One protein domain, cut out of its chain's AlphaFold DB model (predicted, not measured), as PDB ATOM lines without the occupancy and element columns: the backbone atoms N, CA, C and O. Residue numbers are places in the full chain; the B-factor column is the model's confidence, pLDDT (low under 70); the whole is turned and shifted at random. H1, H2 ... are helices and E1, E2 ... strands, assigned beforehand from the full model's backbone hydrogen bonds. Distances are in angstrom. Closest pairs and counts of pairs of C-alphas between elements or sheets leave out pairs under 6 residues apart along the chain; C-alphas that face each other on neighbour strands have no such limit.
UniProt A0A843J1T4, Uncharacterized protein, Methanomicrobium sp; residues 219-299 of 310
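Overview. This is residues 219 to 299 of the 310 residues of an uncharacterized protein of Methanomicrobium sp (UniProt A0A843J1T4). With little regular structure, this is a strongly twisted four-stranded sheet, H1 crossing one face over E4 and E3 in two layers, with long loops around; residues 225 to 230 stick out. Of 81 printed residues, 30 are in named elements, in the order H1 E1 E2 E3 E4, class mixed. The sheet, E1 E2 E4 E3, is antiparallel. The whole is compact, radius of gyration of the C-alphas 12.6 A, spans 36 by 26 by 25 A.

Along the chain. E1 is residues 255 to 257, E2 260 to 263, E3 284 to 289 and E4 292 to 298, 18.3 A long, ending at C-alpha 298 (-32.560, 39.519, -11.545). H1, residues 236 to 245, 14.2 A, begins at C-alpha 236 (-48.036, 31.053, -21.332).

Arrangement. N 257 and O 260 of hairpin E1 and E2 are 2.8 A apart, N 263 and O 295 of E2 and E4 2.9 A, N 294 and O 287 of hairpin E3 and E4 2.8 A, within hydrogen-bond range. H1 is on the sheet, height 8.5 A, across the strands, 80 degrees to E3 on the local plane; their closest C-alphas, Ser 238 and Val 286, are 5.8 A apart. In H1 every O i to N i+4 pair is within hydrogen-bond range.

Size, cuts and confidence. The farthest C-alphas, Ser 228 and Ala 290, are 37.9 A apart. The printed part has no cut; the link E2 to E3 is long. pLDDT is under 70 at residues 258 to 259, 278 to 280 and 290.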
ATOM      1  N   ILE A 219     -45.195  43.881 -11.985       85.69
ATOM      2  CA  ILE A 219     -44.645  42.902 -12.930       85.69
ATOM      3  C   ILE A 219     -45.514  42.922 -14.182       85.69
ATOM      4  O   ILE A 219     -46.700  42.607 -14.116       85.69
ATOM      5  N   ASN A 220     -44.908  43.254 -15.320       84.00
ATOM      6  CA  ASN A 220     -45.550  43.111 -16.621       84.00
ATOM      7  C   ASN A 220     -45.288  41.697 -17.138       84.00
ATOM      8  O   ASN A 220     -44.139  41.317 -17.382       84.00
ATOM      9  N   ALA A 221     -46.350  40.901 -17.256       87.25
ATOM     10  CA  ALA A 221     -46.254  39.544 -17.769       87.25
ATOM     11  C   ALA A 221     -45.895  39.560 -19.262       87.25
ATOM     12  O   ALA A 221     -46.423  40.354 -20.039       87.25
ATOM     13  N   ARG A 222     -44.997  38.660 -19.667       85.19
ATOM     14  CA  ARG A 222     -44.626  38.524 -21.075       85.19
ATOM     15  C   ARG A 222     -45.811  38.029 -21.895       85.19
ATOM     16  O   ARG A 222     -46.568  37.178 -21.443       85.19
ATOM     17  N   GLY A 223     -45.930  38.556 -23.109       83.81
ATOM     18  CA  GLY A 223     -47.040  38.254 -23.999       83.81
ATOM     19  C   GLY A 223     -48.301  39.058 -23.695       83.81
ATOM     20  O   GLY A 223     -49.306  38.821 -24.345       83.81
ATOM     21  N   TYR A 224     -48.262  40.018 -22.768       82.00
ATOM     22  CA  TYR A 224     -49.322  41.005 -22.594       82.00
ATOM     23  C   TYR A 224     -48.788  42.405 -22.898       82.00
ATOM     24  O   TYR A 224     -47.845  42.867 -22.255       82.00
ATOM     25  N   ASP A 225     -49.401  43.072 -23.872       81.75
ATOM     26  CA  ASP A 225     -49.162  44.480 -24.169       81.75
ATOM     27  C   ASP A 225     -50.406  45.283 -23.773       81.75
ATOM     28  O   ASP A 225     -51.484  45.122 -24.350       81.75
ATOM     29  N   ALA A 226     -50.252  46.130 -22.755       73.06
ATOM     30  CA  ALA A 226     -51.340  46.937 -22.216       73.06
ATOM     31  C   ALA A 226     -51.782  48.058 -23.172       73.06
ATOM     32  O   ALA A 226     -52.952  48.438 -23.146       73.06
ATOM     33  N   ASP A 227     -50.879  48.561 -24.019       77.50
ATOM     34  CA  ASP A 227     -51.147  49.688 -24.914       77.50
ATOM     35  C   ASP A 227     -51.852  49.219 -26.191       77.50
ATOM     36  O   ASP A 227     -52.795  49.859 -26.662       77.50
ATOM     37  N   SER A 228     -51.425  48.080 -26.747       81.44
ATOM     38  CA  SER A 228     -52.038  47.508 -27.955       81.44
ATOM     39  C   SER A 228     -53.168  46.514 -27.671       81.44
ATOM     40  O   SER A 228     -53.920  46.164 -28.582       81.44
ATOM     41  N   GLY A 229     -53.296  46.036 -26.428       80.00
ATOM     42  CA  GLY A 229     -54.258  45.003 -26.036       80.00
ATOM     43  C   GLY A 229     -53.968  43.627 -26.643       80.00
ATOM     44  O   GLY A 229     -54.834  42.750 -26.623       80.00
ATOM     45  N   THR A 230     -52.779  43.426 -27.222       82.44
ATOM     46  CA  THR A 230     -52.410  42.157 -27.853       82.44
ATOM     47  C   THR A 230     -51.942  41.136 -26.821       82.44
ATOM     48  O   THR A 230     -51.269  41.459 -25.840       82.44
ATOM     49  N   ILE A 231     -52.326  39.877 -27.055       85.12
ATOM     50  CA  ILE A 231     -51.958  38.739 -26.214       85.12
ATOM     51  C   ILE A 231     -51.182  37.731 -27.062       85.12
ATOM     52  O   ILE A 231     -51.677  37.253 -28.082       85.12
ATOM     53  N   SER A 232     -49.974  37.396 -26.622       86.50
ATOM     54  CA  SER A 232     -49.143  36.314 -27.144       86.50
ATOM     55  C   SER A 232     -49.072  35.175 -26.132       86.50
ATOM     56  O   SER A 232     -48.974  35.397 -24.927       86.50
ATOM     57  N   ILE A 233     -49.078  33.945 -26.638       90.06
ATOM     58  CA  ILE A 233     -48.996  32.716 -25.837       90.06
ATOM     59  C   ILE A 233     -47.566  32.164 -25.737       90.06
ATOM     60  O   ILE A 233     -47.365  31.061 -25.251       90.06
ATOM     61  N   GLU A 234     -46.555  32.910 -26.193       89.25
ATOM     62  CA  GLU A 234     -45.163  32.430 -26.286       89.25
ATOM     63  C   GLU A 234     -44.514  32.032 -24.951       89.25
ATOM     64  O   GLU A 234     -43.494  31.353 -24.950       89.25
ATOM     65  N   ALA A 235     -45.064  32.496 -23.829       89.50
ATOM     66  CA  ALA A 235     -44.568  32.231 -22.482       89.50
ATOM     67  C   ALA A 235     -45.712  31.837 -21.533       89.50
ATOM     68  O   ALA A 235     -45.656  32.131 -20.335       89.50
ATOM     69  N   SER A 236     -46.798  31.277 -22.078       90.38
ATOM     70  CA  SER A 236     -48.036  31.053 -21.332       90.38
ATOM     71  C   SER A 236     -47.848  30.148 -20.116       90.38
ATOM     72  O   SER A 236     -48.377  30.475 -19.056       90.38
ATOM     73  N   GLU A 237     -47.058  29.073 -20.218       89.69
ATOM     74  CA  GLU A 237     -46.853  28.151 -19.091       89.69
ATOM     75  C   GLU A 237     -46.010  28.813 -17.989       89.69
ATOM     76  O   GLU A 237     -46.313  28.722 -16.797       89.69
ATOM     77  N   SER A 238     -44.974  29.563 -18.371       89.75
ATOM     78  CA  SER A 238     -44.133  30.332 -17.449       89.75
ATOM     79  C   SER A 238     -44.934  31.420 -16.734       89.75
ATOM     80  O   SER A 238     -44.765  31.622 -15.531       89.75
ATOM     81  N   VAL A 239     -45.816  32.118 -17.456       90.88
ATOM     82  CA  VAL A 239     -46.707  33.136 -16.884       90.88
ATOM     83  C   VAL A 239     -47.720  32.497 -15.938       90.88
ATOM     84  O   VAL A 239     -47.911  33.014 -14.840       90.88
ATOM     85  N   GLU A 240     -48.313  31.356 -16.291       90.19
ATOM     86  CA  GLU A 240     -49.213  30.617 -15.401       90.19
ATOM     87  C   GLU A 240     -48.508  30.242 -14.091       90.19
ATOM     88  O   GLU A 240     -49.003  30.545 -13.002       90.19
ATOM     89  N   HIS A 241     -47.303  29.676 -14.174       89.44
ATOM     90  CA  HIS A 241     -46.505  29.363 -12.993       89.44
ATOM     91  C   HIS A 241     -46.186  30.599 -12.143       89.44
ATOM     92  O   HIS A 241     -46.263  30.530 -10.915       89.44
ATOM     93  N   MET A 242     -45.856  31.735 -12.766       90.12
ATOM     94  CA  MET A 242     -45.651  32.994 -12.048       90.12
ATOM     95  C   MET A 242     -46.919  33.424 -11.303       90.12
ATOM     96  O   MET A 242     -46.846  33.772 -10.127       90.12
ATOM     97  N   LEU A 243     -48.078  33.381 -11.961       89.62
ATOM     98  CA  LEU A 243     -49.356  33.780 -11.370       89.62
ATOM     99  C   LEU A 243     -49.770  32.858 -10.219       89.62
ATOM    100  O   LEU A 243     -50.303  33.333  -9.219       89.62
ATOM    101  N   ILE A 244     -49.494  31.554 -10.315       88.19
ATOM    102  CA  ILE A 244     -49.729  30.609  -9.215       88.19
ATOM    103  C   ILE A 244     -48.801  30.919  -8.037       88.19
ATOM    104  O   ILE A 244     -49.271  30.976  -6.898       88.19
ATOM    105  N   ALA A 245     -47.509  31.154  -8.298       86.38
ATOM    106  CA  ALA A 245     -46.536  31.506  -7.263       86.38
ATOM    107  C   ALA A 245     -46.937  32.794  -6.534       86.38
ATOM    108  O   ALA A 245     -46.903  32.857  -5.309       86.38
ATOM    109  N   LEU A 246     -47.404  33.787  -7.292       87.56
ATOM    110  CA  LEU A 246     -47.804  35.103  -6.802       87.56
ATOM    111  C   LEU A 246     -49.303  35.200  -6.482       87.56
ATOM    112  O   LEU A 246     -49.817  36.303  -6.322       87.56
ATOM    113  N   LYS A 247     -50.032  34.082  -6.352       87.00
ATOM    114  CA  LYS A 247     -51.499  34.075  -6.170       87.00
ATOM    115  C   LYS A 247     -51.971  34.868  -4.945       87.00
ATOM    116  O   LYS A 247     -53.096  35.359  -4.918       87.00
ATOM    117  N   LYS A 248     -51.130  34.958  -3.912       85.25
ATOM    118  CA  LYS A 248     -51.408  35.741  -2.698       85.25
ATOM    119  C   LYS A 248     -51.041  37.222  -2.832       85.25
ATOM    120  O   LYS A 248     -51.251  37.967  -1.886       85.25
ATOM    121  N   ASN A 249     -50.534  37.640  -3.993       84.81
ATOM    122  CA  ASN A 249     -49.877  38.924  -4.238       84.81
ATOM    123  C   ASN A 249     -48.630  39.138  -3.360       84.81
ATOM    124  O   ASN A 249     -48.306  40.269  -3.014       84.81
ATOM    125  N   GLU A 250     -47.938  38.047  -3.024       85.19
ATOM    126  CA  GLU A 250     -46.740  38.018  -2.178       85.19
ATOM    127  C   GLU A 250     -45.602  37.338  -2.950       85.19
ATOM    128  O   GLU A 250     -45.831  36.318  -3.602       85.19
ATOM    129  N   PHE A 251     -44.385  37.866  -2.850       87.00
ATOM    130  CA  PHE A 251     -43.144  37.267  -3.337       87.00
ATOM    131  C   PHE A 251     -42.201  37.014  -2.149       87.00
ATOM    132  O   PHE A 251     -41.459  37.862  -1.660       87.00
ATOM    133  N   SER A 252     -42.186  35.780  -1.661       86.38
ATOM    134  CA  SER A 252     -41.386  35.400  -0.498       86.38
ATOM    135  C   SER A 252     -39.925  35.169  -0.876       86.38
ATOM    136  O   SER A 252     -39.593  34.160  -1.499       86.38
ATOM    137  N   VAL A 253     -39.001  36.038  -0.446       84.94
ATOM    138  CA  VAL A 253     -37.565  35.808  -0.699       84.94
ATOM    139  C   VAL A 253     -37.040  34.636   0.120       84.94
ATOM    140  O   VAL A 253     -36.635  34.753   1.274       84.94
ATOM    141  N   SER A 254     -36.986  33.492  -0.548       85.00
ATOM    142  CA  SER A 254     -36.393  32.250  -0.058       85.00
ATOM    143  C   SER A 254     -34.862  32.255  -0.144       85.00
ATOM    144  O   SER A 254     -34.187  31.617   0.661       85.00
ATOM    145  N   LEU A 255     -34.292  32.979  -1.116       81.69
ATOM    146  CA  LEU A 255     -32.854  33.220  -1.214       81.69
ATOM    147  C   LEU A 255     -32.559  34.571  -1.862       81.69
ATOM    148  O   LEU A 255     -33.135  34.915  -2.890       81.69
ATOM    149  N   SER A 256     -31.551  35.249  -1.315       81.75
ATOM    150  CA  SER A 256     -30.864  36.374  -1.945       81.75
ATOM    151  C   SER A 256     -29.451  35.964  -2.367       81.75
ATOM    152  O   SER A 256     -28.668  35.497  -1.541       81.75
ATOM    153  N   ALA A 257     -29.117  36.142  -3.642       73.94
ATOM    154  CA  ALA A 257     -27.792  35.922  -4.218       73.94
ATOM    155  C   ALA A 257     -27.273  37.213  -4.877       73.94
ATOM    156  O   ALA A 257     -28.013  38.175  -5.059       73.94
ATOM    157  N   SER A 258     -26.000  37.240  -5.280       59.84
ATOM    158  CA  SER A 258     -25.329  38.447  -5.800       59.84
ATOM    159  C   SER A 258     -25.859  38.987  -7.139       59.84
ATOM    160  O   SER A 258     -25.324  39.967  -7.644       59.84
ATOM    161  N   GLY A 259     -26.808  38.302  -7.775       66.94
ATOM    162  CA  GLY A 259     -27.391  38.719  -9.055       66.94
ATOM    163  C   GLY A 259     -28.858  38.335  -9.215       66.94
ATOM    164  O   GLY A 259     -29.393  38.443 -10.314       66.94
ATOM    165  N   PHE A 260     -29.495  37.834  -8.153       79.56
ATOM    166  CA  PHE A 260     -30.931  37.589  -8.135       79.56
ATOM    167  C   PHE A 260     -31.451  37.391  -6.710       79.56
ATOM    168  O   PHE A 260     -30.727  36.936  -5.822       79.56
ATOM    169  N   ILE A 261     -32.745  37.625  -6.538       85.25
ATOM    170  CA  ILE A 261     -33.548  37.104  -5.428       85.25
ATOM    171  C   ILE A 261     -34.559  36.098  -5.979       85.25
ATOM    172  O   ILE A 261     -34.881  36.127  -7.169       85.25
ATOM    173  N   THR A 262     -35.029  35.169  -5.151       88.44
ATOM    174  CA  THR A 262     -35.955  34.129  -5.617       88.44
ATOM    175  C   THR A 262     -36.990  33.719  -4.584       88.44
ATOM    176  O   THR A 262     -36.685  33.610  -3.393       88.44
ATOM    177  N   ASP A 263     -38.186  33.422  -5.081       89.50
ATOM    178  CA  ASP A 263     -39.275  32.771  -4.370       89.50
ATOM    179  C   ASP A 263     -39.383  31.299  -4.802       89.50
ATOM    180  O   ASP A 263     -39.518  30.986  -5.985       89.50
ATOM    181  N   GLN A 264     -39.277  30.408  -3.813       88.00
ATOM    182  CA  GLN A 264     -39.338  28.947  -3.934       88.00
ATOM    183  C   GLN A 264     -40.519  28.371  -3.129       88.00
ATOM    184  O   GLN A 264     -40.482  27.224  -2.686       88.00
ATOM    185  N   SER A 265     -41.547  29.179  -2.863       81.56
ATOM    186  CA  SER A 265     -42.754  28.767  -2.139       81.56
ATOM    187  C   SER A 265     -43.560  27.707  -2.896       81.56
ATOM    188  O   SER A 265     -44.217  26.872  -2.267       81.56
ATOM    189  N   MET A 266     -43.464  27.687  -4.230       81.94
ATOM    190  CA  MET A 266     -44.044  26.634  -5.060       81.94
ATOM    191  C   MET A 266     -43.284  25.317  -4.901       81.94
ATOM    192  O   MET A 266     -42.061  25.258  -4.993       81.94
ATOM    193  N   LYS A 267     -44.036  24.232  -4.695       78.25
ATOM    194  CA  LYS A 267     -43.501  22.874  -4.575       78.25
ATOM    195  C   LYS A 267     -44.115  21.983  -5.644       78.25
ATOM    196  O   LYS A 267     -45.334  21.939  -5.774       78.25
ATOM    197  N   GLY A 268     -43.265  21.223  -6.331       73.19
ATOM    198  CA  GLY A 268     -43.685  20.309  -7.393       73.19
ATOM    199  C   GLY A 268     -44.041  21.020  -8.702       73.19
ATOM    200  O   GLY A 268     -44.302  22.219  -8.728       73.19
ATOM    201  N   GLY A 269     -44.014  20.266  -9.799       76.25
ATOM    202  CA  GLY A 269     -44.196  20.787 -11.155       76.25
ATOM    203  C   GLY A 269     -42.880  20.939 -11.920       76.25
ATOM    204  O   GLY A 269     -41.793  21.008 -11.343       76.25
ATOM    205  N   ILE A 270     -42.992  20.956 -13.245       80.19
ATOM    206  CA  ILE A 270     -41.887  21.182 -14.176       80.19
ATOM    207  C   ILE A 270     -42.211  22.474 -14.910       80.19
ATOM    208  O   ILE A 270     -43.303  22.594 -15.449       80.19
ATOM    209  N   VAL A 271     -41.269  23.416 -14.924       83.62
ATOM    210  CA  VAL A 271     -41.404  24.645 -15.710       83.62
ATOM    211  C   VAL A 271     -40.674  24.424 -17.033       83.62
ATOM    212  O   VAL A 271     -39.453  24.213 -17.003       83.62
ATOM    213  N   PRO A 272     -41.364  24.446 -18.183       83.75
ATOM    214  CA  PRO A 272     -40.695  24.367 -19.472       83.75
ATOM    215  C   PRO A 272     -39.861  25.624 -19.727       83.75
ATOM    216  O   PRO A 272     -40.134  26.713 -19.226       83.75
ATOM    217  N   GLN A 273     -38.824  25.484 -20.545       84.88
ATOM    218  CA  GLN A 273     -38.063  26.635 -21.009       84.88
ATOM    219  C   GLN A 273     -38.679  27.170 -22.304       84.88
ATOM    220  O   GLN A 273     -38.255  26.781 -23.389       84.88
ATOM    221  N   GLU A 274     -39.661  28.061 -22.183       85.06
ATOM    222  CA  GLU A 274     -40.357  28.650 -23.338       85.06
ATOM    223  C   GLU A 274     -39.541  29.761 -24.018       85.06
ATOM    224  O   GLU A 274     -39.490  29.842 -25.241       85.06
ATOM    225  N   VAL A 275     -38.828  30.582 -23.234       83.00
ATOM    226  CA  VAL A 275     -38.118  31.765 -23.743       83.00
ATOM    227  C   VAL A 275     -36.660  31.814 -23.281       83.00
ATOM    228  O   VAL A 275     -36.328  31.518 -22.129       83.00
ATOM    229  N   ARG A 276     -35.765  32.213 -24.195       77.50
ATOM    230  CA  ARG A 276     -34.312  32.304 -23.976       77.50
ATOM    231  C   ARG A 276     -33.766  33.686 -24.321       77.50
ATOM    232  O   ARG A 276     -33.070  33.845 -25.316       77.50
ATOM    233  N   ASP A 277     -34.016  34.644 -23.437       73.56
ATOM    234  CA  ASP A 277     -33.505  36.008 -23.580       73.56
ATOM    235  C   ASP A 277     -32.441  36.365 -22.540       73.56
ATOM    236  O   ASP A 277     -32.253  35.694 -21.516       73.56
ATOM    237  N   THR A 278     -31.725  37.455 -22.820       67.56
ATOM    238  CA  THR A 278     -30.753  38.031 -21.888       67.56
ATOM    239  C   THR A 278     -31.479  38.579 -20.664       67.56
ATOM    240  O   THR A 278     -32.436  39.339 -20.782       67.56
ATOM    241  N   ARG A 279     -30.998  38.216 -19.473       66.19
ATOM    242  CA  ARG A 279     -31.544  38.705 -18.203       66.19
ATOM    243  C   ARG A 279     -30.867  40.019 -17.838       66.19
ATOM    244  O   ARG A 279     -29.666  40.034 -17.569       66.19
ATOM    245  N   LEU A 280     -31.635  41.100 -17.836       69.25
ATOM    246  CA  LEU A 280     -31.200  42.399 -17.334       69.25
ATOM    247  C   LEU A 280     -31.648  42.558 -15.875       69.25
ATOM    248  O   LEU A 280     -32.470  41.792 -15.371       69.25
ATOM    249  N   ALA A 281     -31.091  43.538 -15.167       71.00
ATOM    250  CA  ALA A 281     -31.584  43.873 -13.834       71.00
ATOM    251  C   ALA A 281     -33.075  44.254 -13.901       71.00
ATOM    252  O   ALA A 281     -33.502  44.928 -14.835       71.00
ATOM    253  N   GLY A 282     -33.862  43.791 -12.931       71.44
ATOM    254  CA  GLY A 282     -35.318  43.940 -12.912       71.44
ATOM    255  C   GLY A 282     -36.079  42.878 -13.716       71.44
ATOM    256  O   GLY A 282     -37.294  42.784 -13.575       71.44
ATOM    257  N   THR A 283     -35.410  42.035 -14.515       81.44
ATOM    258  CA  THR A 283     -36.097  40.957 -15.241       81.44
ATOM    259  C   THR A 283     -36.604  39.888 -14.274       81.44
ATOM    260  O   THR A 283     -35.812  39.266 -13.551       81.44
ATOM    261  N   VAL A 284     -37.914  39.634 -14.325       88.38
ATOM    262  CA  VAL A 284     -38.565  38.502 -13.662       88.38
ATOM    263  C   VAL A 284     -38.513  37.288 -14.582       88.38
ATOM    264  O   VAL A 284     -38.897  37.364 -15.745       88.38
ATOM    265  N   THR A 285     -38.023  36.161 -14.077       90.00
ATOM    266  CA  THR A 285     -38.003  34.896 -14.823       90.00
ATOM    267  C   THR A 285     -38.576  33.781 -13.975       90.00
ATOM    268  O   THR A 285     -38.287  33.719 -12.781       90.00
ATOM    269  N   VAL A 286     -39.308  32.865 -14.598       90.44
ATOM    270  CA  VAL A 286     -39.686  31.595 -13.977       90.44
ATOM    271  C   VAL A 286     -38.732  30.518 -14.470       90.44
ATOM    272  O   VAL A 286     -38.314  30.509 -15.626       90.44
ATOM    273  N   GLY A 287     -38.319  29.636 -13.572       87.56
ATOM    274  CA  GLY A 287     -37.468  28.516 -13.927       87.56
ATOM    275  C   GLY A 287     -37.469  27.464 -12.839       87.56
ATOM    276  O   GLY A 287     -38.300  27.486 -11.935       87.56
ATOM    277  N   GLN A 288     -36.513  26.547 -12.917       84.06
ATOM    278  CA  GLN A 288     -36.420  25.443 -11.973       84.06
ATOM    279  C   GLN A 288     -35.213  25.595 -11.051       84.06
ATOM    280  O   GLN A 288     -34.116  25.964 -11.479       84.06
ATOM    281  N   ARG A 289     -35.411  25.277  -9.772       77.12
ATOM    282  CA  ARG A 289     -34.361  25.241  -8.758       77.12
ATOM    283  C   ARG A 289     -34.602  24.114  -7.773       77.12
ATOM    284  O   ARG A 289     -35.700  23.988  -7.252       77.12
ATOM    285  N   ALA A 290     -33.571  23.306  -7.519       65.69
ATOM    286  CA  ALA A 290     -33.659  22.160  -6.606       65.69
ATOM    287  C   ALA A 290     -34.932  21.314  -6.847       65.69
ATOM    288  O   ALA A 290     -35.662  20.972  -5.921       65.69
ATOM    289  N   SER A 291     -35.214  21.036  -8.125       72.19
ATOM    290  CA  SER A 291     -36.367  20.254  -8.592       72.19
ATOM    291  C   SER A 291     -37.754  20.872  -8.365       72.19
ATOM    292  O   SER A 291     -38.745  20.196  -8.616       72.19
ATOM    293  N   SER A 292     -37.854  22.141  -7.954       80.44
ATOM    294  CA  SER A 292     -39.130  22.866  -7.845       80.44
ATOM    295  C   SER A 292     -39.154  24.119  -8.730       80.44
ATOM    296  O   SER A 292     -38.098  24.712  -8.981       80.44
ATOM    297  N   PRO A 293     -40.332  24.528  -9.229       85.62
ATOM    298  CA  PRO A 293     -40.522  25.832  -9.850       85.62
ATOM    299  C   PRO A 293     -40.129  26.965  -8.902       85.62
ATOM    300  O   PRO A 293     -40.394  26.905  -7.703       85.62
ATOM    301  N   ALA A 294     -39.527  28.011  -9.449       90.38
ATOM    302  CA  ALA A 294     -39.166  29.201  -8.702       90.38
ATOM    303  C   ALA A 294     -39.307  30.449  -9.573       90.38
ATOM    304  O   ALA A 294     -39.017  30.426 -10.775       90.38
ATOM    305  N   VAL A 295     -39.713  31.547  -8.941       91.06
ATOM    306  CA  VAL A 295     -39.708  32.878  -9.548       91.06
ATOM    307  C   VAL A 295     -38.419  33.574  -9.128       91.06
ATOM    308  O   VAL A 295     -38.008  33.513  -7.968       91.06
ATOM    309  N   PHE A 296     -37.750  34.218 -10.075       89.94
ATOM    310  CA  PHE A 296     -36.499  34.934  -9.867       89.94
ATOM    311  C   PHE A 296     -36.661  36.378 -10.304       89.94
ATOM    312  O   PHE A 296     -37.207  36.626 -11.373       89.94
ATOM    313  N   ILE A 297     -36.099  37.305  -9.536       87.94
ATOM    314  CA  ILE A 297     -35.934  38.702  -9.940       87.94
ATOM    315  C   ILE A 297     -34.436  38.954 -10.055       87.94
ATOM    316  O   ILE A 297     -33.697  38.806  -9.080       87.94
ATOM    317  N   SER A 298     -33.977  39.277 -11.262       80.69
ATOM    318  CA  SER A 298     -32.560  39.519 -11.545       80.69
ATOM    319  C   SER A 298     -32.125  40.861 -10.956       80.69
ATOM    320  O   SER A 298     -32.786  41.875 -11.170       80.69
ATOM    321  N   THR A 299     -31.003  40.892 -10.242       73.19
ATOM    322  CA  THR A 299     -30.453  42.113  -9.634       73.19
ATOM    323  C   THR A 299     -29.131  42.503 -10.305       73.19
ATOM    324  O   THR A 299     -28.445  41.639 -10.864       73.19
TER     325      THR A 299